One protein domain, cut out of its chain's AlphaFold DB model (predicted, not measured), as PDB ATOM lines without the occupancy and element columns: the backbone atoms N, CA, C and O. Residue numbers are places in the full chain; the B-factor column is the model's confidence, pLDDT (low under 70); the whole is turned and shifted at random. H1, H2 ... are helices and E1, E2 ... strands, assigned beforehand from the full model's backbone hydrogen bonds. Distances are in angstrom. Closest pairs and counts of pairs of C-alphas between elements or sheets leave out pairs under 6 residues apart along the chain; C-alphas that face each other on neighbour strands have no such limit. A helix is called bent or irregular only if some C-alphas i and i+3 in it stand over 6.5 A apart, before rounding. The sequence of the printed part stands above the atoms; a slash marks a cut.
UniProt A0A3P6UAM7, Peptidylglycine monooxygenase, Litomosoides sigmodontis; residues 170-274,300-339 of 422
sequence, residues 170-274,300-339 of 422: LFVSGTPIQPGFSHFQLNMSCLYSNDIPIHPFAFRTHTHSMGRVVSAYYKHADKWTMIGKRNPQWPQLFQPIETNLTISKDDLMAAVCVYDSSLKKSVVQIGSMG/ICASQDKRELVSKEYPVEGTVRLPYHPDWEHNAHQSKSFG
ATOM      1  N   LEU A 170      14.322 -53.669  -1.350       94.50
ATOM      2  CA  LEU A 170      13.986 -52.470  -0.582       94.50
ATOM      3  C   LEU A 170      15.184 -51.520  -0.513       94.50
ATOM      4  O   LEU A 170      16.194 -51.856   0.091       94.50
ATOM      5  N   PHE A 171      15.043 -50.303  -1.032       96.62
ATOM      6  CA  PHE A 171      15.895 -49.176  -0.649       96.62
ATOM      7  C   PHE A 171      15.343 -48.545   0.623       96.62
ATOM      8  O   PHE A 171      14.171 -48.166   0.641       96.62
ATOM      9  N   VAL A 172      16.167 -48.431   1.660       93.94
ATOM     10  CA  VAL A 172      15.775 -47.851   2.950       93.94
ATOM     11  C   VAL A 172      16.881 -46.968   3.516       93.94
ATOM     12  O   VAL A 172      18.049 -47.337   3.492       93.94
ATOM     13  N   SER A 173      16.532 -45.804   4.060       94.06
ATOM     14  CA  SER A 173      17.486 -44.935   4.761       94.06
ATOM     15  C   SER A 173      17.157 -44.867   6.240       94.06
ATOM     16  O   SER A 173      16.005 -44.648   6.578       94.06
ATOM     17  N   GLY A 174      18.163 -44.978   7.111       90.81
ATOM     18  CA  GLY A 174      18.041 -44.705   8.551       90.81
ATOM     19  C   GLY A 174      18.500 -43.300   8.963       90.81
ATOM     20  O   GLY A 174      18.676 -43.038  10.149       90.81
ATOM     21  N   THR A 175      18.772 -42.407   8.005       93.69
ATOM     22  CA  THR A 175      19.363 -41.089   8.291       93.69
ATOM     23  C   THR A 175      18.294 -40.091   8.761       93.69
ATOM     24  O   THR A 175      17.326 -39.878   8.031       93.69
ATOM     25  N   PRO A 176      18.460 -39.423   9.922       95.44
ATOM     26  CA  PRO A 176      17.487 -38.447  10.416       95.44
ATOM     27  C   PRO A 176      17.343 -37.213   9.513       95.44
ATOM     28  O   PRO A 176      18.308 -36.745   8.904       95.44
ATOM     29  N   ILE A 177      16.144 -36.631   9.492       96.88
ATOM     30  CA  ILE A 177      15.797 -35.466   8.671       96.88
ATOM     31  C   ILE A 177      15.953 -34.182   9.487       96.88
ATOM     32  O   ILE A 177      15.360 -34.030  10.559       96.88
ATOM     33  N   GLN A 178      16.727 -33.227   8.964       97.44
ATOM     34  CA  GLN A 178      16.934 -31.934   9.617       97.44
ATOM     35  C   GLN A 178      15.723 -30.999   9.426       97.44
ATOM     36  O   GLN A 178      15.114 -31.002   8.351       97.44
ATOM     37  N   PRO A 179      15.362 -30.188  10.439       96.88
ATOM     38  CA  PRO A 179      14.259 -29.231  10.351       96.88
ATOM     39  C   PRO A 179      14.614 -28.001   9.502       96.88
ATOM     40  O   PRO A 179      15.782 -27.643   9.379       96.88
ATOM     41  N   GLY A 180      13.599 -27.309   8.976       96.38
ATOM     42  CA  GLY A 180      13.751 -25.986   8.358       96.38
ATOM     43  C   GLY A 180      14.072 -25.976   6.860       96.38
ATOM     44  O   GLY A 180      14.350 -24.912   6.314       96.38
ATOM     45  N   PHE A 181      14.002 -27.118   6.172       96.06
ATOM     46  CA  PHE A 181      14.298 -27.214   4.742       96.06
ATOM     47  C   PHE A 181      13.016 -27.431   3.932       96.06
ATOM     48  O   PHE A 181      12.300 -28.405   4.139       96.06
ATOM     49  N   SER A 182      12.738 -26.569   2.953       93.50
ATOM     50  CA  SER A 182      11.653 -26.794   1.979       93.50
ATOM     51  C   SER A 182      11.950 -27.946   1.005       93.50
ATOM     52  O   SER A 182      11.040 -28.461   0.346       93.50
ATOM     53  N   HIS A 183      13.225 -28.342   0.928       95.50
ATOM     54  CA  HIS A 183      13.739 -29.434   0.108       95.50
ATOM     55  C   HIS A 183      14.912 -30.119   0.819       95.50
ATOM     56  O   HIS A 183      16.050 -29.655   0.752       95.50
ATOM     57  N   PHE A 184      14.642 -31.225   1.510       96.12
ATOM     58  CA  PHE A 184      15.661 -32.065   2.148       96.12
ATOM     59  C   PHE A 184      15.749 -33.412   1.430       96.12
ATOM     60  O   PHE A 184      14.713 -34.025   1.181       96.12
ATOM     61  N   GLN A 185      16.957 -33.875   1.096       95.69
ATOM     62  CA  GLN A 185      17.161 -35.118   0.342       95.69
ATOM     63  C   GLN A 185      17.834 -36.190   1.197       95.69
ATOM     64  O   GLN A 185      18.835 -35.923   1.863       95.69
ATOM     65  N   LEU A 186      17.305 -37.408   1.131       95.44
ATOM     66  CA  LEU A 186      17.957 -38.614   1.629       95.44
ATOM     67  C   LEU A 186      18.302 -39.519   0.454       95.44
ATOM     68  O   LEU A 186      17.418 -39.896  -0.313       95.44
ATOM     69  N   ASN A 187      19.577 -39.887   0.358       94.88
ATOM     70  CA  ASN A 187      20.110 -40.695  -0.733       94.88
ATOM     71  C   ASN A 187      20.471 -42.089  -0.214       94.88
ATOM     72  O   ASN A 187      21.041 -42.221   0.876       94.88
ATOM     73  N   MET A 188      20.179 -43.108  -1.016       96.81
ATOM     74  CA  MET A 188      20.596 -44.495  -0.810       96.81
ATOM     75  C   MET A 188      21.172 -45.011  -2.122       96.81
ATOM     76  O   MET A 188      20.631 -44.712  -3.188       96.81
ATOM     77  N   SER A 189      22.244 -45.788  -2.058       97.81
ATOM     78  CA  SER A 189      22.839 -46.388  -3.245       97.81
ATOM     79  C   SER A 189      23.619 -47.651  -2.928       97.81
ATOM     80  O   SER A 189      24.296 -47.732  -1.902       97.81
ATOM     81  N   CYS A 190      23.524 -48.623  -3.833       97.44
ATOM     82  CA  CYS A 190      24.213 -49.903  -3.742       97.44
ATOM     83  C   CYS A 190      24.727 -50.327  -5.115       97.44
ATOM     84  O   CYS A 190      24.001 -50.230  -6.111       97.44
ATOM     85  N   LEU A 191      25.962 -50.817  -5.158       96.81
ATOM     86  CA  LEU A 191      26.492 -51.508  -6.328       96.81
ATOM     87  C   LEU A 191      25.895 -52.912  -6.417       96.81
ATOM     88  O   LEU A 191      25.878 -53.660  -5.438       96.81
ATOM     89  N   TYR A 192      25.418 -53.279  -7.600       96.81
ATOM     90  CA  TYR A 192      24.937 -54.622  -7.864       96.81
ATOM     91  C   TYR A 192      26.114 -55.557  -8.161       96.81
ATOM     92  O   TYR A 192      26.768 -55.424  -9.188       96.81
ATOM     93  N   SER A 193      26.421 -56.494  -7.265       93.31
ATOM     94  CA  SER A 193      27.634 -57.325  -7.360       93.31
ATOM     95  C   SER A 193      27.420 -58.719  -7.959       93.31
ATOM     96  O   SER A 193      28.397 -59.413  -8.248       93.31
ATOM     97  N   ASN A 194      26.169 -59.147  -8.138       94.50
ATOM     98  CA  ASN A 194      25.841 -60.496  -8.596       94.50
ATOM     99  C   ASN A 194      25.914 -60.600 -10.132       94.50
ATOM    100  O   ASN A 194      25.574 -59.660 -10.844       94.50
ATOM    101  N   ASP A 195      26.347 -61.753 -10.645       95.81
ATOM    102  CA  ASP A 195      26.424 -62.044 -12.084       95.81
ATOM    103  C   ASP A 195      25.050 -62.357 -12.716       95.81
ATOM    104  O   ASP A 195      24.917 -62.384 -13.940       95.81
ATOM    105  N   ILE A 196      24.022 -62.599 -11.902       97.62
ATOM    106  CA  ILE A 196      22.664 -62.920 -12.352       97.62
ATOM    107  C   ILE A 196      21.913 -61.616 -12.639       97.62
ATOM    108  O   ILE A 196      21.705 -60.842 -11.718       97.62
ATOM    109  N   PRO A 197      21.458 -61.332 -13.869       97.50
ATOM    110  CA  PRO A 197      20.707 -60.110 -14.134       97.50
ATOM    111  C   PRO A 197      19.317 -60.147 -13.481       97.50
ATOM    112  O   PRO A 197      18.667 -61.195 -13.424       97.50
ATOM    113  N   ILE A 198      18.835 -58.980 -13.049       98.19
ATOM    114  CA  ILE A 198      17.474 -58.805 -12.526       98.19
ATOM    115  C   ILE A 198      16.672 -57.831 -13.384       98.19
ATOM    116  O   ILE A 198      17.206 -56.872 -13.944       98.19
ATOM    117  N   HIS A 199      15.363 -58.055 -13.437       98.25
ATOM    118  CA  HIS A 199      14.448 -57.287 -14.274       98.25
ATOM    119  C   HIS A 199      13.343 -56.645 -13.431       98.25
ATOM    120  O   HIS A 199      12.364 -57.316 -13.089       98.25
ATOM    121  N   PRO A 200      13.491 -55.363 -13.048       98.12
ATOM    122  CA  PRO A 200      12.432 -54.604 -12.395       98.12
ATOM    123  C   PRO A 200      11.151 -54.565 -13.236       98.12
ATOM    124  O   PRO A 200      11.206 -54.255 -14.424       98.12
ATOM    125  N   PHE A 201       9.998 -54.820 -12.613       97.25
ATOM    126  CA  PHE A 201       8.694 -54.795 -13.292       97.25
ATOM    127  C   PHE A 201       7.595 -54.039 -12.533       97.25
ATOM    128  O   PHE A 201       6.564 -53.714 -13.119       97.25
ATOM    129  N   ALA A 202       7.781 -53.741 -11.246       95.88
ATOM    130  CA  ALA A 202       6.899 -52.846 -10.501       95.88
ATOM    131  C   ALA A 202       7.655 -52.157  -9.362       95.88
ATOM    132  O   ALA A 202       8.664 -52.667  -8.878       95.88
ATOM    133  N   PHE A 203       7.165 -51.011  -8.897       95.56
ATOM    134  CA  PHE A 203       7.765 -50.296  -7.773       95.56
ATOM    135  C   PHE A 203       6.722 -49.691  -6.834       95.56
ATOM    136  O   PHE A 203       5.601 -49.393  -7.237       95.56
ATOM    137  N   ARG A 204       7.095 -49.474  -5.574       92.94
ATOM    138  CA  ARG A 204       6.266 -48.785  -4.576       92.94
ATOM    139  C   ARG A 204       7.114 -47.798  -3.788       92.94
ATOM    140  O   ARG A 204       8.211 -48.123  -3.351       92.94
ATOM    141  N   THR A 205       6.567 -46.615  -3.541       93.12
ATOM    142  CA  THR A 205       7.185 -45.581  -2.701       93.12
ATOM    143  C   THR A 205       6.461 -45.476  -1.368       93.12
ATOM    144  O   THR A 205       5.230 -45.543  -1.343       93.12
ATOM    145  N   HIS A 206       7.187 -45.259  -0.276       90.12
ATOM    146  CA  HIS A 206       6.587 -45.024   1.032       90.12
ATOM    147  C   HIS A 206       7.401 -44.028   1.866       90.12
ATOM    148  O   HIS A 206       8.618 -44.153   1.998       90.12
ATOM    149  N   THR A 207       6.681 -43.060   2.426       91.50
ATOM    150  CA  THR A 207       7.116 -42.100   3.447       91.50
ATOM    151  C   THR A 207       5.929 -41.841   4.381       91.50
ATOM    152  O   THR A 207       4.798 -42.243   4.076       91.50
ATOM    153  N   HIS A 208       6.150 -41.110   5.468       87.06
ATOM    154  CA  HIS A 208       5.079 -40.473   6.232       87.06
ATOM    155  C   HIS A 208       4.770 -39.084   5.640       87.06
ATOM    156  O   HIS A 208       4.929 -38.870   4.437       87.06
ATOM    157  N   SER A 209       4.271 -38.149   6.453       87.44
ATOM    158  CA  SER A 209       3.651 -36.882   6.019       87.44
ATOM    159  C   SER A 209       4.559 -35.870   5.291       87.44
ATOM    160  O   SER A 209       4.071 -34.972   4.593       87.44
ATOM    161  N   MET A 210       5.877 -35.955   5.452       93.00
ATOM    162  CA  MET A 210       6.830 -34.965   4.940       93.00
ATOM    163  C   MET A 210       7.320 -35.275   3.529       93.00
ATOM    164  O   MET A 210       7.799 -34.362   2.852       93.00
ATOM    165  N   GLY A 211       7.224 -36.526   3.074       94.62
ATOM    166  CA  GLY A 211       7.697 -36.916   1.746       94.62
ATOM    167  C   GLY A 211       6.942 -36.200   0.626       94.62
ATOM    168  O   GLY A 211       5.733 -35.967   0.713       94.62
ATOM    169  N   ARG A 212       7.662 -35.817  -0.430       94.81
ATOM    170  CA  ARG A 212       7.134 -35.082  -1.595       94.81
ATOM    171  C   ARG A 212       7.394 -35.802  -2.905       94.81
ATOM    172  O   ARG A 212       6.549 -35.786  -3.795       94.81
ATOM    173  N   VAL A 213       8.545 -36.448  -3.025       96.69
ATOM    174  CA  VAL A 213       8.848 -37.333  -4.145       96.69
ATOM    175  C   VAL A 213       9.835 -38.392  -3.690       96.69
ATOM    176  O   VAL A 213      10.748 -38.107  -2.919       96.69
ATOM    177  N   VAL A 214       9.632 -39.616  -4.163       97.81
ATOM    178  CA  VAL A 214      10.620 -40.684  -4.068       97.81
ATOM    179  C   VAL A 214      10.849 -41.231  -5.467       97.81
ATOM    180  O   VAL A 214       9.894 -41.457  -6.219       97.81
ATOM    181  N   SER A 215      12.108 -41.427  -5.831       98.12
ATOM    182  CA  SER A 215      12.488 -42.000  -7.116       98.12
ATOM    183  C   SER A 215      13.691 -42.919  -6.989       98.12
ATOM    184  O   SER A 215      14.445 -42.853  -6.017       98.12
ATOM    185  N   ALA A 216      13.862 -43.789  -7.979       98.44
ATOM    186  CA  ALA A 216      15.031 -44.637  -8.108       98.44
ATOM    187  C   ALA A 216      15.485 -44.738  -9.560       98.44
ATOM    188  O   ALA A 216      14.675 -44.710 -10.490       98.44
ATOM    189  N   TYR A 217      16.793 -44.873  -9.726       98.50
ATOM    190  CA  TYR A 217      17.484 -45.059 -10.989       98.50
ATOM    191  C   TYR A 217      18.562 -46.128 -10.811       98.50
ATOM    192  O   TYR A 217      19.001 -46.405  -9.696       98.50
ATOM    193  N   TYR A 218      19.040 -46.678 -11.919       98.38
ATOM    194  CA  TYR A 218      20.329 -47.357 -11.957       98.38
ATOM    195  C   TYR A 218      21.229 -46.699 -13.004       98.38
ATOM    196  O   TYR A 218      20.741 -46.147 -13.997       98.38
ATOM    197  N   LYS A 219      22.538 -46.721 -12.759       98.19
ATOM    198  CA  LYS A 219      23.574 -46.263 -13.681       98.19
ATOM    199  C   LYS A 219      24.301 -47.481 -14.233       98.19
ATOM    200  O   LYS A 219      24.960 -48.183 -13.470       98.19
ATOM    201  N   HIS A 220      24.198 -47.672 -15.544       96.44
ATOM    202  CA  HIS A 220      24.978 -48.651 -16.298       96.44
ATOM    203  C   HIS A 220      25.995 -47.907 -17.159       96.44
ATOM    204  O   HIS A 220      25.617 -47.007 -17.920       96.44
ATOM    205  N   ALA A 221      27.279 -48.246 -17.014       88.00
ATOM    206  CA  ALA A 221      28.390 -47.434 -17.511       88.00
ATOM    207  C   ALA A 221      28.229 -45.968 -17.060       88.00
ATOM    208  O   ALA A 221      28.382 -45.694 -15.873       88.00
ATOM    209  N   ASP A 222      27.833 -45.049 -17.948       91.50
ATOM    210  CA  ASP A 222      27.619 -43.621 -17.652       91.50
ATOM    211  C   ASP A 222      26.191 -43.118 -17.886       91.50
ATOM    212  O   ASP A 222      25.927 -41.917 -17.850       91.50
ATOM    213  N   LYS A 223      25.237 -44.029 -18.090       97.06
ATOM    214  CA  LYS A 223      23.844 -43.671 -18.349       97.06
ATOM    215  C   LYS A 223      22.957 -44.002 -17.157       97.06
ATOM    216  O   LYS A 223      22.801 -45.165 -16.794       97.06
ATOM    217  N   TRP A 224      22.304 -42.976 -16.619       98.19
ATOM    218  CA  TRP A 224      21.229 -43.133 -15.646       98.19
ATOM    219  C   TRP A 224      19.912 -43.500 -16.335       98.19
ATOM    220  O   TRP A 224      19.477 -42.829 -17.270       98.19
ATOM    221  N   THR A 225      19.256 -44.545 -15.837       98.25
ATOM    222  CA  THR A 225      17.948 -45.010 -16.311       98.25
ATOM    223  C   THR A 225      16.977 -45.081 -15.137       98.25
ATOM    224  O   THR A 225      17.296 -45.661 -14.101       98.25
ATOM    225  N   MET A 226      15.804 -44.457 -15.278       98.12
ATOM    226  CA  MET A 226      14.790 -44.413 -14.221       98.12
ATOM    227  C   MET A 226      14.161 -45.794 -14.026       98.12
ATOM    228  O   MET A 226      13.733 -46.421 -14.990       98.12
ATOM    229  N   ILE A 227      14.067 -46.230 -12.771       98.06
ATOM    230  CA  ILE A 227      13.274 -47.394 -12.357       98.06
ATOM    231  C   ILE A 227      11.839 -46.948 -12.065       98.06
ATOM    232  O   ILE A 227      10.883 -47.559 -12.530       98.06
ATOM    233  N   GLY A 228      11.683 -45.857 -11.313       97.12
ATOM    234  CA  GLY A 228      10.376 -45.275 -11.033       97.12
ATOM    235  C   GLY A 228      10.461 -43.978 -10.240       97.12
ATOM    236  O   GLY A 228      11.481 -43.670  -9.623       97.12
ATOM    237  N   LYS A 229       9.368 -43.213 -10.255       96.69
ATOM    238  CA  LYS A 229       9.207 -41.942  -9.540       96.69
ATOM    239  C   LYS A 229       7.747 -41.768  -9.143       96.69
ATOM    240  O   LYS A 229       6.865 -41.905  -9.987       96.69
ATOM    241  N   ARG A 230       7.479 -41.428  -7.881       93.56
ATOM    242  CA  ARG A 230       6.110 -41.203  -7.393       93.56
ATOM    243  C   ARG A 230       6.067 -40.218  -6.227       93.56
ATOM    244  O   ARG A 230       7.039 -40.063  -5.490       93.56
ATOM    245  N   ASN A 231       4.929 -39.541  -6.069       92.69
ATOM    246  CA  ASN A 231       4.613 -38.796  -4.857       92.69
ATOM    247  C   ASN A 231       4.147 -39.807  -3.790       92.69
ATOM    248  O   ASN A 231       3.127 -40.467  -3.999       92.69
ATOM    249  N   PRO A 232       4.863 -39.951  -2.663       89.44
ATOM    250  CA  PRO A 232       4.543 -40.956  -1.654       89.44
ATOM    251  C   PRO A 232       3.247 -40.666  -0.875       89.44
ATOM    252  O   PRO A 232       2.788 -41.545  -0.152       89.44
ATOM    253  N   GLN A 233       2.639 -39.480  -1.024       85.75
ATOM    254  CA  GLN A 233       1.335 -39.151  -0.421       85.75
ATOM    255  C   GLN A 233       0.141 -39.676  -1.237       85.75
ATOM    256  O   GLN A 233      -0.969 -39.832  -0.714       85.75
ATOM    257  N   TRP A 234       0.358 -39.995  -2.516       85.25
ATOM    258  CA  TRP A 234      -0.634 -40.653  -3.370       85.25
ATOM    259  C   TRP A 234      -0.863 -42.105  -2.935       85.25
ATOM    260  O   TRP A 234      -0.081 -42.632  -2.141       85.25
ATOM    261  N   PRO A 235      -1.905 -42.795  -3.449       78.06
ATOM    262  CA  PRO A 235      -2.111 -44.208  -3.150       78.06
ATOM    263  C   PRO A 235      -0.821 -45.027  -3.331       78.06
ATOM    264  O   PRO A 235      -0.205 -45.010  -4.407       78.06
ATOM    265  N   GLN A 236      -0.406 -45.700  -2.253       73.44
ATOM    266  CA  GLN A 236       0.881 -46.390  -2.124       73.44
ATOM    267  C   GLN A 236       0.782 -47.863  -2.549       73.44
ATOM    268  O   GLN A 236       0.962 -48.776  -1.739       73.44
ATOM    269  N   LEU A 237       0.486 -48.073  -3.829       79.19
ATOM    270  CA  LEU A 237       0.422 -49.381  -4.489       79.19
ATOM    271  C   LEU A 237       1.716 -49.700  -5.254       79.19
ATOM    272  O   LEU A 237       2.537 -48.810  -5.482       79.19
ATOM    273  N   PHE A 238       1.889 -50.963  -5.653       87.88
ATOM    274  CA  PHE A 238       2.927 -51.341  -6.613       87.88
ATOM    275  C   PHE A 238       2.516 -50.907  -8.020       87.88
ATOM    276  O   PHE A 238       1.579 -51.445  -8.606       87.88
ATOM    277  N   GLN A 239       3.204 -49.899  -8.545       89.19
ATOM    278  CA  GLN A 239       2.995 -49.365  -9.881       89.19
ATOM    279  C   GLN A 239       3.811 -50.184 -10.891       89.19
ATOM    280  O   GLN A 239       5.017 -50.334 -10.683       89.19
ATOM    281  N   PRO A 240       3.195 -50.699 -11.970       92.25
ATOM    282  CA  PRO A 240       3.922 -51.384 -13.033       92.25
ATOM    283  C   PRO A 240       4.985 -50.487 -13.678       92.25
ATOM    284  O   PRO A 240       4.789 -49.279 -13.827       92.25
ATOM    285  N   ILE A 241       6.097 -51.093 -14.081       95.00
ATOM    286  CA  ILE A 241       7.138 -50.472 -14.899       95.00
ATOM    287  C   ILE A 241       6.876 -50.900 -16.344       95.00
ATOM    288  O   ILE A 241       6.929 -52.083 -16.662       95.00
ATOM    289  N   GLU A 242       6.562 -49.943 -17.214       90.12
ATOM    290  CA  GLU A 242       6.195 -50.224 -18.613       90.12
ATOM    291  C   GLU A 242       7.407 -50.552 -19.494       90.12
ATOM    292  O   GLU A 242       7.290 -51.220 -20.521       90.12
ATOM    293  N   THR A 243       8.586 -50.071 -19.107       91.62
ATOM    294  CA  THR A 243       9.835 -50.292 -19.833       91.62
ATOM    295  C   THR A 243      10.533 -51.555 -19.356       91.62
ATOM    296  O   THR A 243      10.695 -51.754 -18.155       91.62
ATOM    297  N   ASN A 244      11.060 -52.350 -20.285       94.75
ATOM    298  CA  ASN A 244      11.919 -53.479 -19.936       94.75
ATOM    299  C   ASN A 244      13.263 -52.965 -19.412       94.75
ATOM    300  O   ASN A 244      14.062 -52.411 -20.169       94.75
ATOM    301  N   LEU A 245      13.497 -53.146 -18.115       97.69
ATOM    302  CA  LEU A 245      14.744 -52.788 -17.453       97.69
ATOM    303  C   LEU A 245      15.551 -54.051 -17.147       97.69
ATOM    304  O   LEU A 245      14.991 -55.102 -16.832       97.69
ATOM    305  N   THR A 246      16.872 -53.926 -17.204       97.81
ATOM    306  CA  THR A 246      17.803 -54.979 -16.799       97.81
ATOM    307  C   THR A 246      18.894 -54.333 -15.973       97.81
ATOM    308  O   THR A 246      19.578 -53.441 -16.468       97.81
ATOM    309  N   ILE A 247      19.041 -54.781 -14.732       98.25
ATOM    310  CA  ILE A 247      20.145 -54.399 -13.856       98.25
ATOM    311  C   ILE A 247      21.128 -55.563 -13.874       98.25
ATOM    312  O   ILE A 247      20.747 -56.711 -13.633       98.25
ATOM    313  N   SER A 248      22.369 -55.262 -14.230       97.50
ATOM    314  CA  SER A 248      23.460 -56.223 -14.381       97.50
ATOM    315  C   SER A 248      24.591 -55.904 -13.417       97.50
ATOM    316  O   SER A 248      24.600 -54.859 -12.764       97.50
ATOM    317  N   LYS A 249      25.543 -56.829 -13.305       97.00
ATOM    318  CA  LYS A 249      26.719 -56.662 -12.455       97.00
ATOM    319  C   LYS A 249      27.411 -55.318 -12.692       97.00
ATOM    320  O   LYS A 249      27.515 -54.857 -13.825       97.00
ATOM    321  N   ASP A 250      27.880 -54.735 -11.599       96.12
ATOM    322  CA  ASP A 250      28.536 -53.434 -11.478       96.12
ATOM    323  C   ASP A 250      27.634 -52.208 -11.710       96.12
ATOM    324  O   ASP A 250      28.101 -51.072 -11.578       96.12
ATOM    325  N   ASP A 251      26.332 -52.398 -11.952       98.31
ATOM    326  CA  ASP A 251      25.383 -51.287 -11.990       98.31
ATOM    327  C   ASP A 251      25.255 -50.617 -10.623       98.31
ATOM    328  O   ASP A 251      25.088 -51.264  -9.585       98.31
ATOM    329  N   LEU A 252      25.271 -49.284 -10.622       98.31
ATOM    330  CA  LEU A 252      25.013 -48.496  -9.423       98.31
ATOM    331  C   LEU A 252      23.525 -48.179  -9.343       98.31
ATOM    332  O   LEU A 252      23.027 -47.315 -10.066       98.31
ATOM    333  N   MET A 253      22.814 -48.840  -8.438       98.38
ATOM    334  CA  MET A 253      21.425 -48.509  -8.147       98.38
ATOM    335  C   MET A 253      21.372 -47.400  -7.099       98.38
ATOM    336  O   MET A 253      22.105 -47.443  -6.112       98.38
ATOM    337  N   ALA A 254      20.489 -46.422  -7.282       98.31
ATOM    338  CA  ALA A 254      20.308 -45.329  -6.341       98.31
ATOM    339  C   ALA A 254      18.840 -44.919  -6.222       98.31
ATOM    340  O   ALA A 254      18.125 -44.814  -7.218       98.31
ATOM    341  N   ALA A 255      18.412 -44.612  -5.004       98.31
ATOM    342  CA  ALA A 255      17.100 -44.060  -4.714       98.31
ATOM    343  C   ALA A 255      17.224 -42.797  -3.853       98.31
ATOM    344  O   ALA A 255      18.137 -42.669  -3.033       98.31
ATOM    345  N   VAL A 256      16.307 -41.854  -4.061       98.00
ATOM    346  CA  VAL A 256      16.275 -40.565  -3.368       98.00
ATOM    347  C   VAL A 256      14.869 -40.295  -2.854       98.00
ATOM    348  O   VAL A 256      13.896 -40.404  -3.603       98.00
ATOM    349  N   CYS A 257      14.769 -39.898  -1.587       98.06
ATOM    350  CA  CYS A 257      13.559 -39.331  -0.999       98.06
ATOM    351  C   CYS A 257      13.739 -37.829  -0.793       98.06
ATOM    352  O   CYS A 257      14.730 -37.390  -0.209       98.06
ATOM    353  N   VAL A 258      12.756 -37.048  -1.226       97.75
ATOM    354  CA  VAL A 258      12.706 -35.599  -1.035       97.75
ATOM    355  C   VAL A 258      11.592 -35.255  -0.061       97.75
ATOM    356  O   VAL A 258      10.442 -35.664  -0.251       97.75
ATOM    357  N   TYR A 259      11.922 -34.445   0.939       97.00
ATOM    358  CA  TYR A 259      11.032 -34.024   2.012       97.00
ATOM    359  C   TYR A 259      10.862 -32.512   2.064       97.00
ATOM    360  O   TYR A 259      11.737 -31.751   1.648       97.00
ATOM    361  N   ASP A 260       9.747 -32.095   2.659       95.81
ATOM    362  CA  ASP A 260       9.511 -30.729   3.113       95.81
ATOM    363  C   ASP A 260       9.479 -30.709   4.649       95.81
ATOM    364  O   ASP A 260       8.505 -31.127   5.280       95.81
ATOM    365  N   SER A 261      10.582 -30.272   5.252       95.56
ATOM    366  CA  SER A 261      10.766 -30.137   6.699       95.56
ATOM    367  C   SER A 261      10.684 -28.687   7.179       95.56
ATOM    368  O   SER A 261      10.998 -28.411   8.338       95.56
ATOM    369  N   SER A 262      10.229 -27.760   6.327       95.44
ATOM    370  CA  SER A 262      10.171 -26.317   6.607       95.44
ATOM    371  C   SER A 262       9.410 -25.970   7.892       95.44
ATOM    372  O   SER A 262       9.805 -25.066   8.622       95.44
ATOM    373  N   LEU A 263       8.353 -26.727   8.203       93.44
ATOM    374  CA  LEU A 263       7.514 -26.531   9.391       93.44
ATOM    375  C   LEU A 263       7.993 -27.298  10.635       93.44
ATOM    376  O   LEU A 263       7.402 -27.162  11.710       93.44
ATOM    377  N   LYS A 264       9.027 -28.139  10.519       94.00
ATOM    378  CA  LYS A 264       9.562 -28.890  11.661       94.00
ATOM    379  C   LYS A 264      10.496 -27.998  12.474       94.00
ATOM    380  O   LYS A 264      11.257 -27.216  11.918       94.00
ATOM    381  N   LYS A 265      10.435 -28.128  13.802       94.06
ATOM    382  CA  LYS A 265      11.264 -27.363  14.756       94.06
ATOM    383  C   LYS A 265      12.439 -28.166  15.322       94.06
ATOM    384  O   LYS A 265      13.344 -27.591  15.913       94.06
ATOM    385  N   SER A 266      12.412 -29.483  15.159       95.12
ATOM    386  CA  SER A 266      13.410 -30.425  15.661       95.12
ATOM    387  C   SER A 266      13.714 -31.481  14.603       95.12
ATOM    388  O   SER A 266      12.941 -31.659  13.660       95.12
ATOM    389  N   VAL A 267      14.831 -32.186  14.779       96.69
ATOM    390  CA  VAL A 267      15.196 -33.344  13.952       96.69
ATOM    391  C   VAL A 267      14.082 -34.386  14.007       96.69
ATOM    392  O   VAL A 267      13.586 -34.706  15.089       96.69
ATOM    393  N   VAL A 268      13.703 -34.908  12.843       94.94
ATOM    394  CA  VAL A 268      12.736 -36.003  12.704       94.94
ATOM    395  C   VAL A 268      13.519 -37.292  12.488       94.94
ATOM    396  O   VAL A 268      14.368 -37.362  11.596       94.94
ATOM    397  N   GLN A 269      13.281 -38.290  13.335       95.62
ATOM    398  CA  GLN A 269      13.948 -39.586  13.235       95.62
ATOM    399  C   GLN A 269      13.319 -40.431  12.128       95.62
ATOM    400  O   GLN A 269      12.163 -40.219  11.767       95.62
ATOM    401  N   ILE A 270      14.080 -41.393  11.601       91.56
ATOM    402  CA  ILE A 270      13.493 -42.457  10.790       91.56
ATOM    403  C   ILE A 270      12.950 -43.541  11.721       91.56
ATOM    404  O   ILE A 270      13.673 -44.013  12.599       91.56
ATOM    405  N   GLY A 271      11.703 -43.953  11.517       81.50
ATOM    406  CA  GLY A 271      11.025 -44.918  12.377       81.50
ATOM    407  C   GLY A 271       9.640 -45.307  11.867       81.50
ATOM    408  O   GLY A 271       9.169 -44.811  10.848       81.50
ATOM    409  N   SER A 272       8.991 -46.232  12.577       70.81
ATOM    410  CA  SER A 272       7.701 -46.805  12.161       70.81
ATOM    411  C   SER A 272       6.470 -46.040  12.635       70.81
ATOM    412  O   SER A 272       5.356 -46.407  12.270       70.81
ATOM    413  N   MET A 273       6.638 -45.006  13.460       70.62
ATOM    414  CA  MET A 273       5.517 -44.226  13.981       70.62
ATOM    415  C   MET A 273       5.203 -43.046  13.061       70.62
ATOM    416  O   MET A 273       6.108 -42.452  12.492       70.62
ATOM    417  N   GLY A 274       3.937 -42.623  12.983       69.69
ATOM    418  CA  GLY A 274       3.544 -41.469  12.158       69.69
ATOM    419  C   GLY A 274       4.202 -40.133  12.553       69.69
ATOM    420  O   GLY A 274       4.194 -39.188  11.765       69.69
ATOM    421  N   ILE A 300      17.998 -55.796   0.740       91.81
ATOM    422  CA  ILE A 300      17.984 -54.445   1.302       91.81
ATOM    423  C   ILE A 300      19.167 -53.651   0.757       91.81
ATOM    424  O   ILE A 300      20.313 -54.076   0.858       91.81
ATOM    425  N   CYS A 301      18.883 -52.463   0.236       94.94
ATOM    426  CA  CYS A 301      19.865 -51.442  -0.068       94.94
ATOM    427  C   CYS A 301      19.729 -50.277   0.919       94.94
ATOM    428  O   CYS A 301      18.838 -49.437   0.789       94.94
ATOM    429  N   ALA A 302      20.619 -50.231   1.909       94.25
ATOM    430  CA  ALA A 302      20.668 -49.156   2.906       94.25
ATOM    431  C   ALA A 302      21.979 -48.351   2.885       94.25
ATOM    432  O   ALA A 302      22.169 -47.437   3.690       94.25
ATOM    433  N   SER A 303      22.887 -48.697   1.970       95.00
ATOM    434  CA  SER A 303      24.209 -48.090   1.835       95.00
ATOM    435  C   SER A 303      24.165 -46.747   1.099       95.00
ATOM    436  O   SER A 303      23.119 -46.274   0.647       95.00
ATOM    437  N   GLN A 304      25.332 -46.116   0.987       95.56
ATOM    438  CA  GLN A 304      25.566 -44.930   0.159       95.56
ATOM    439  C   GLN A 304      26.792 -45.148  -0.732       95.56
ATOM    440  O   GLN A 304      27.741 -44.357  -0.737       95.56
ATOM    441  N   ASP A 305      26.794 -46.256  -1.470       96.56
ATOM    442  CA  ASP A 305      27.878 -46.595  -2.385       96.56
ATOM    443  C   ASP A 305      28.056 -45.478  -3.414       96.56
ATOM    444  O   ASP A 305      27.088 -44.979  -3.989       96.56
ATOM    445  N   LYS A 306      29.304 -45.053  -3.640       96.12
ATOM    446  CA  LYS A 306      29.623 -43.944  -4.557       96.12
ATOM    447  C   LYS A 306      28.850 -42.646  -4.233       96.12
ATOM    448  O   LYS A 306      28.473 -41.911  -5.142       96.12
ATOM    449  N   ARG A 307      28.653 -42.332  -2.941       95.62
ATOM    450  CA  ARG A 307      27.905 -41.156  -2.441       95.62
ATOM    451  C   ARG A 307      28.178 -39.851  -3.195       95.62
ATOM    452  O   ARG A 307      27.230 -39.144  -3.532       95.62
ATOM    453  N   GLU A 308      29.445 -39.512  -3.424       96.12
ATOM    454  CA  GLU A 308      29.835 -38.268  -4.108       96.12
ATOM    455  C   GLU A 308      29.342 -38.233  -5.558       96.12
ATOM    456  O   GLU A 308      28.781 -37.228  -5.993       96.12
ATOM    457  N   LEU A 309      29.479 -39.352  -6.276       95.62
ATOM    458  CA  LEU A 309      28.997 -39.504  -7.647       95.62
ATOM    459  C   LEU A 309      27.476 -39.373  -7.697       95.62
ATOM    460  O   LEU A 309      26.966 -38.575  -8.475       95.62
ATOM    461  N   VAL A 310      26.750 -40.091  -6.833       96.06
ATOM    462  CA  VAL A 310      25.281 -40.003  -6.768       96.06
ATOM    463  C   VAL A 310      24.848 -38.570  -6.467       96.06
ATOM    464  O   VAL A 310      23.990 -38.029  -7.149       96.06
ATOM    465  N   SER A 311      25.483 -37.907  -5.503       94.00
ATOM    466  CA  SER A 311      25.126 -36.528  -5.138       94.00
ATOM    467  C   SER A 311      25.360 -35.524  -6.274       94.00
ATOM    468  O   SER A 311      24.680 -34.503  -6.324       94.00
ATOM    469  N   LYS A 312      26.315 -35.798  -7.172       95.31
ATOM    470  CA  LYS A 312      26.665 -34.924  -8.298       95.31
ATOM    471  C   LYS A 312      25.868 -35.226  -9.568       95.31
ATOM    472  O   LYS A 312      25.543 -34.300 -10.304       95.31
ATOM    473  N   GLU A 313      25.609 -36.500  -9.850       96.56
ATOM    474  CA  GLU A 313      25.120 -36.963 -11.154       96.56
ATOM    475  C   GLU A 313      23.681 -37.484 -11.140       96.56
ATOM    476  O   GLU A 313      23.135 -37.734 -12.214       96.56
ATOM    477  N   TYR A 314      23.059 -37.672  -9.969       97.31
ATOM    478  CA  TYR A 314      21.689 -38.177  -9.911       97.31
ATOM    479  C   TYR A 314      20.741 -37.273 -10.719       97.31
ATOM    480  O   TYR A 314      20.745 -36.053 -10.511       97.31
ATOM    481  N   PRO A 315      19.919 -37.832 -11.627       97.81
ATOM    482  CA  PRO A 315      19.093 -37.025 -12.516       97.81
ATOM    483  C   PRO A 315      18.141 -36.094 -11.762       97.81
ATOM    484  O   PRO A 315      17.389 -36.516 -10.876       97.81
ATOM    485  N   VAL A 316      18.139 -34.814 -12.145       96.00
ATOM    486  CA  VAL A 316      17.329 -33.769 -11.499       96.00
ATOM    487  C   VAL A 316      15.844 -34.111 -11.581       96.00
ATOM    488  O   VAL A 316      15.106 -33.889 -10.617       96.00
ATOM    489  N   GLU A 317      15.410 -34.737 -12.676       96.19
ATOM    490  CA  GLU A 317      14.035 -35.185 -12.882       96.19
ATOM    491  C   GLU A 317      13.559 -36.109 -11.759       96.19
ATOM    492  O   GLU A 317      12.373 -36.091 -11.439       96.19
ATOM    493  N   GLY A 318      14.447 -36.871 -11.114       95.69
ATOM    494  CA  GLY A 318      14.109 -37.735  -9.983       95.69
ATOM    495  C   GLY A 318      13.744 -36.969  -8.709       95.69
ATOM    496  O   GLY A 318      12.980 -37.465  -7.879       95.69
ATOM    497  N   THR A 319      14.235 -35.739  -8.566       95.81
ATOM    498  CA  THR A 319      14.117 -34.934  -7.335       95.81
ATOM    499  C   THR A 319      13.059 -33.835  -7.418       95.81
ATOM    500  O   THR A 319      12.646 -33.283  -6.398       95.81
ATOM    501  N   VAL A 320      12.575 -33.524  -8.623       95.38
ATOM    502  CA  VAL A 320      11.521 -32.524  -8.836       95.38
ATOM    503  C   VAL A 320      10.152 -33.113  -8.491       95.38
ATOM    504  O   VAL A 320       9.853 -34.258  -8.836       95.38
ATOM    505  N   ARG A 321       9.287 -32.331  -7.836       92.69
ATOM    506  CA  ARG A 321       7.916 -32.750  -7.491       92.69
ATOM    507  C   ARG A 321       7.120 -33.116  -8.749       92.69
ATOM    508  O   ARG A 321       7.313 -32.533  -9.814       92.69
ATOM    509  N   LEU A 322       6.232 -34.099  -8.627       91.00
ATOM    510  CA  LEU A 322       5.270 -34.397  -9.687       91.00
ATOM    511  C   LEU A 322       4.159 -33.331  -9.712       91.00
ATOM    512  O   LEU A 322       3.906 -32.706  -8.677       91.00
ATOM    513  N   PRO A 323       3.499 -33.114 -10.867       88.94
ATOM    514  CA  PRO A 323       2.343 -32.230 -10.956       88.94
ATOM    515  C   PRO A 323       1.245 -32.629  -9.969       88.94
ATOM    516  O   PRO A 323       1.086 -33.805  -9.643       88.94
ATOM    517  N   TYR A 324       0.474 -31.643  -9.515       82.12
ATOM    518  CA  TYR A 324      -0.669 -31.874  -8.638       82.12
ATOM    519  C   TYR A 324      -1.715 -32.766  -9.324       82.12
ATOM    520  O   TYR A 324      -2.070 -32.523 -10.477       82.12
ATOM    521  N   HIS A 325      -2.219 -33.772  -8.604       81.50
ATOM    522  CA  HIS A 325      -3.259 -34.680  -9.086       81.50
ATOM    523  C   HIS A 325      -4.447 -34.681  -8.104       81.50
ATOM    524  O   HIS A 325      -4.440 -35.464  -7.151       81.50
ATOM    525  N   PRO A 326      -5.471 -33.829  -8.314       76.44
ATOM    526  CA  PRO A 326      -6.526 -33.576  -7.331       76.44
ATOM    527  C   PRO A 326      -7.227 -34.846  -6.844       76.44
ATOM    528  O   PRO A 326      -7.384 -35.034  -5.641       76.44
ATOM    529  N   ASP A 327      -7.571 -35.757  -7.757       74.75
ATOM    530  CA  ASP A 327      -8.294 -36.984  -7.402       74.75
ATOM    531  C   ASP A 327      -7.468 -37.909  -6.504       74.75
ATOM    532  O   ASP A 327      -7.971 -38.489  -5.545       74.75
ATOM    533  N   TRP A 328      -6.170 -38.043  -6.781       74.00
ATOM    534  CA  TRP A 328      -5.291 -38.920  -6.012       74.00
ATOM    535  C   TRP A 328      -4.985 -38.342  -4.637       74.00
ATOM    536  O   TRP A 328      -4.855 -39.114  -3.690       74.00
ATOM    537  N   GLU A 329      -4.929 -37.014  -4.527       72.88
ATOM    538  CA  GLU A 329      -4.777 -36.277  -3.268       72.88
ATOM    539  C   GLU A 329      -6.078 -36.230  -2.457       72.88
ATOM    540  O   GLU A 329      -6.034 -36.208  -1.234       72.88
ATOM    541  N   HIS A 330      -7.252 -36.260  -3.092       64.06
ATOM    542  CA  HIS A 330      -8.518 -36.431  -2.378       64.06
ATOM    543  C   HIS A 330      -8.644 -37.860  -1.834       64.06
ATOM    544  O   HIS A 330      -8.909 -38.054  -0.649       64.06
ATOM    545  N   ASN A 331      -8.341 -38.859  -2.669       63.12
ATOM    546  CA  ASN A 331      -8.425 -40.277  -2.310       63.12
ATOM    547  C   ASN A 331      -7.355 -40.688  -1.273       63.12
ATOM    548  O   ASN A 331      -7.636 -41.491  -0.391       63.12
ATOM    549  N   ALA A 332      -6.136 -40.132  -1.344       58.91
ATOM    550  CA  ALA A 332      -5.660 -39.243  -0.280       58.91
ATOM    551  C   ALA A 332      -6.046 -39.509   1.186       58.91
ATOM    552  O   ALA A 332      -5.425 -40.234   1.969       58.91
ATOM    553  N   HIS A 333      -7.050 -38.751   1.589       58.62
ATOM    554  CA  HIS A 333      -7.304 -38.406   2.966       58.62
ATOM    555  C   HIS A 333      -8.553 -39.141   3.444       58.62
ATOM    556  O   HIS A 333      -9.676 -38.678   3.250       58.62
ATOM    557  N   GLN A 334      -8.364 -40.278   4.117       56.94
ATOM    558  CA  GLN A 334      -9.427 -40.873   4.926       56.94
ATOM    559  C   GLN A 334      -9.670 -39.946   6.120       56.94
ATOM    560  O   GLN A 334      -8.870 -39.884   7.043       56.94
ATOM    561  N   SER A 335     -10.736 -39.154   6.057       57.69
ATOM    562  CA  SER A 335     -11.055 -38.134   7.069       57.69
ATOM    563  C   SER A 335     -12.232 -38.517   7.967       57.69
ATOM    564  O   SER A 335     -12.628 -37.735   8.830       57.69
ATOM    565  N   LYS A 336     -12.826 -39.699   7.766       68.00
ATOM    566  CA  LYS A 336     -14.039 -40.119   8.470       68.00
ATOM    567  C   LYS A 336     -13.834 -41.456   9.166       68.00
ATOM    568  O   LYS A 336     -13.289 -42.390   8.590       68.00
ATOM    569  N   SER A 337     -14.309 -41.543  10.405       72.00
ATOM    570  CA  SER A 337     -14.403 -42.807  11.130       72.00
ATOM    571  C   SER A 337     -15.467 -43.691  10.486       72.00
ATOM    572  O   SER A 337     -16.620 -43.277  10.337       72.00
ATOM    573  N   PHE A 338     -15.091 -44.915  10.132       83.31
ATOM    574  CA  PHE A 338     -16.023 -45.920   9.640       83.31
ATOM    575  C   PHE A 338     -16.821 -46.543  10.783       83.31
ATOM    576  O   PHE A 338     -16.313 -46.747  11.885       83.31
ATOM    577  N   GLY A 339     -18.079 -46.885  10.527       82.00
ATOM    578  CA  GLY A 339     -18.870 -47.645  11.479       82.00
ATOM    579  C   GLY A 339     -20.366 -47.451  11.328       82.00
ATOM    580  O   GLY A 339     -20.854 -46.834  10.385       82.00
TER     581      GLY A 339
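AT A GLANCE: This is residues 170 to 274 and 300 to 339 of the 422 residues of the protein "Peptidylglycine monooxygenase" of Litomosoides sigmodontis (UniProt A0A3P6UAM7). One twisted antiparallel sheet, in the order E2, E6, E4, E5, makes the core slab; H1 runs across one face of it, while short E1 and the end of bent E3 near residue 205 lie over the opposite face. H2 grazes the sheet, H3 sits well away from it, and residues 334 to 339 stick out as a tail. The 145 printed residues, under half of them in named elements, hold E1 to E6 and then H1 to H3, a mixed class. The whole is compact, with a radius of gyration of the C-alphas of 16.2 A, yet elongated, spanning 52 by 33 by 26 A.

HOW THE PARTS SIT: Begin at E1, residues 170 to 172, which pairs with no named strand; its residues 170 to 171 have a short parallel pairing with residues 300 to 301. Its closest C-alphas to E2, residues 184 to 191, are those of Phe 171 and Met 188, 6.6 A apart. E2 is an edge strand, antiparallel to E6, residues 252 to 259; look at N 186 and O 257, within hydrogen-bond range at 2.9 A. E3, residues 199 to 206, pairs with no named strand and bends by 56 degrees at residue 202. Its closest C-alphas to E4, residues 211 to 220, are those of Thr 205 and Val 214, 6.1 A apart. E4 is antiparallel to E6, with N 217 and O 254 at 2.8 A, and forms a hairpin with E5, residues 223 to 230, the other edge strand, with N 218 and O 225 at 3.0 A. H1, residues 307 to 313, is on the sheet at a height of 8.1 A, over E6 and across the strands, at 83 degrees to E6 on the local plane. H2, residues 316 to 319, only grazes the sheet; the closest C-alphas of H2 and E4 are those of Gly 318 and Ser 215, 5.4 A apart. H3, residues 326 to 331, is not on the sheet. Each O i to N i+4 pair is within hydrogen-bond range in H1 and H3; H2 is too short for one.

IN THESE COORDINATES: Find C-alpha 170 at (13.986, -52.470, -0.582), where E1 begins. E2 runs 23.8 A, E3 21.1 A, E5 21.0 A and E6 23.1 A. E4, the longest strand, runs 27.6 A from C-alpha 211 at (7.697, -36.916, 1.746). H1 covers 10.1 A, and H3 ends at C-alpha 331, (-8.425, -40.277, -2.310).

THE WHOLE: The C-alphas farthest apart, those of Ala 221 and Gly 339, are 55.4 A apart. Residues 275 to 299 are not printed, and C-alphas 274 and 300 stand 22.2 A apart across this cut. The links E1 to E2 and E5 to E6 are long. Mean pLDDT of the printed part is 91.4; residues 274 and 330 to 336 are under 70.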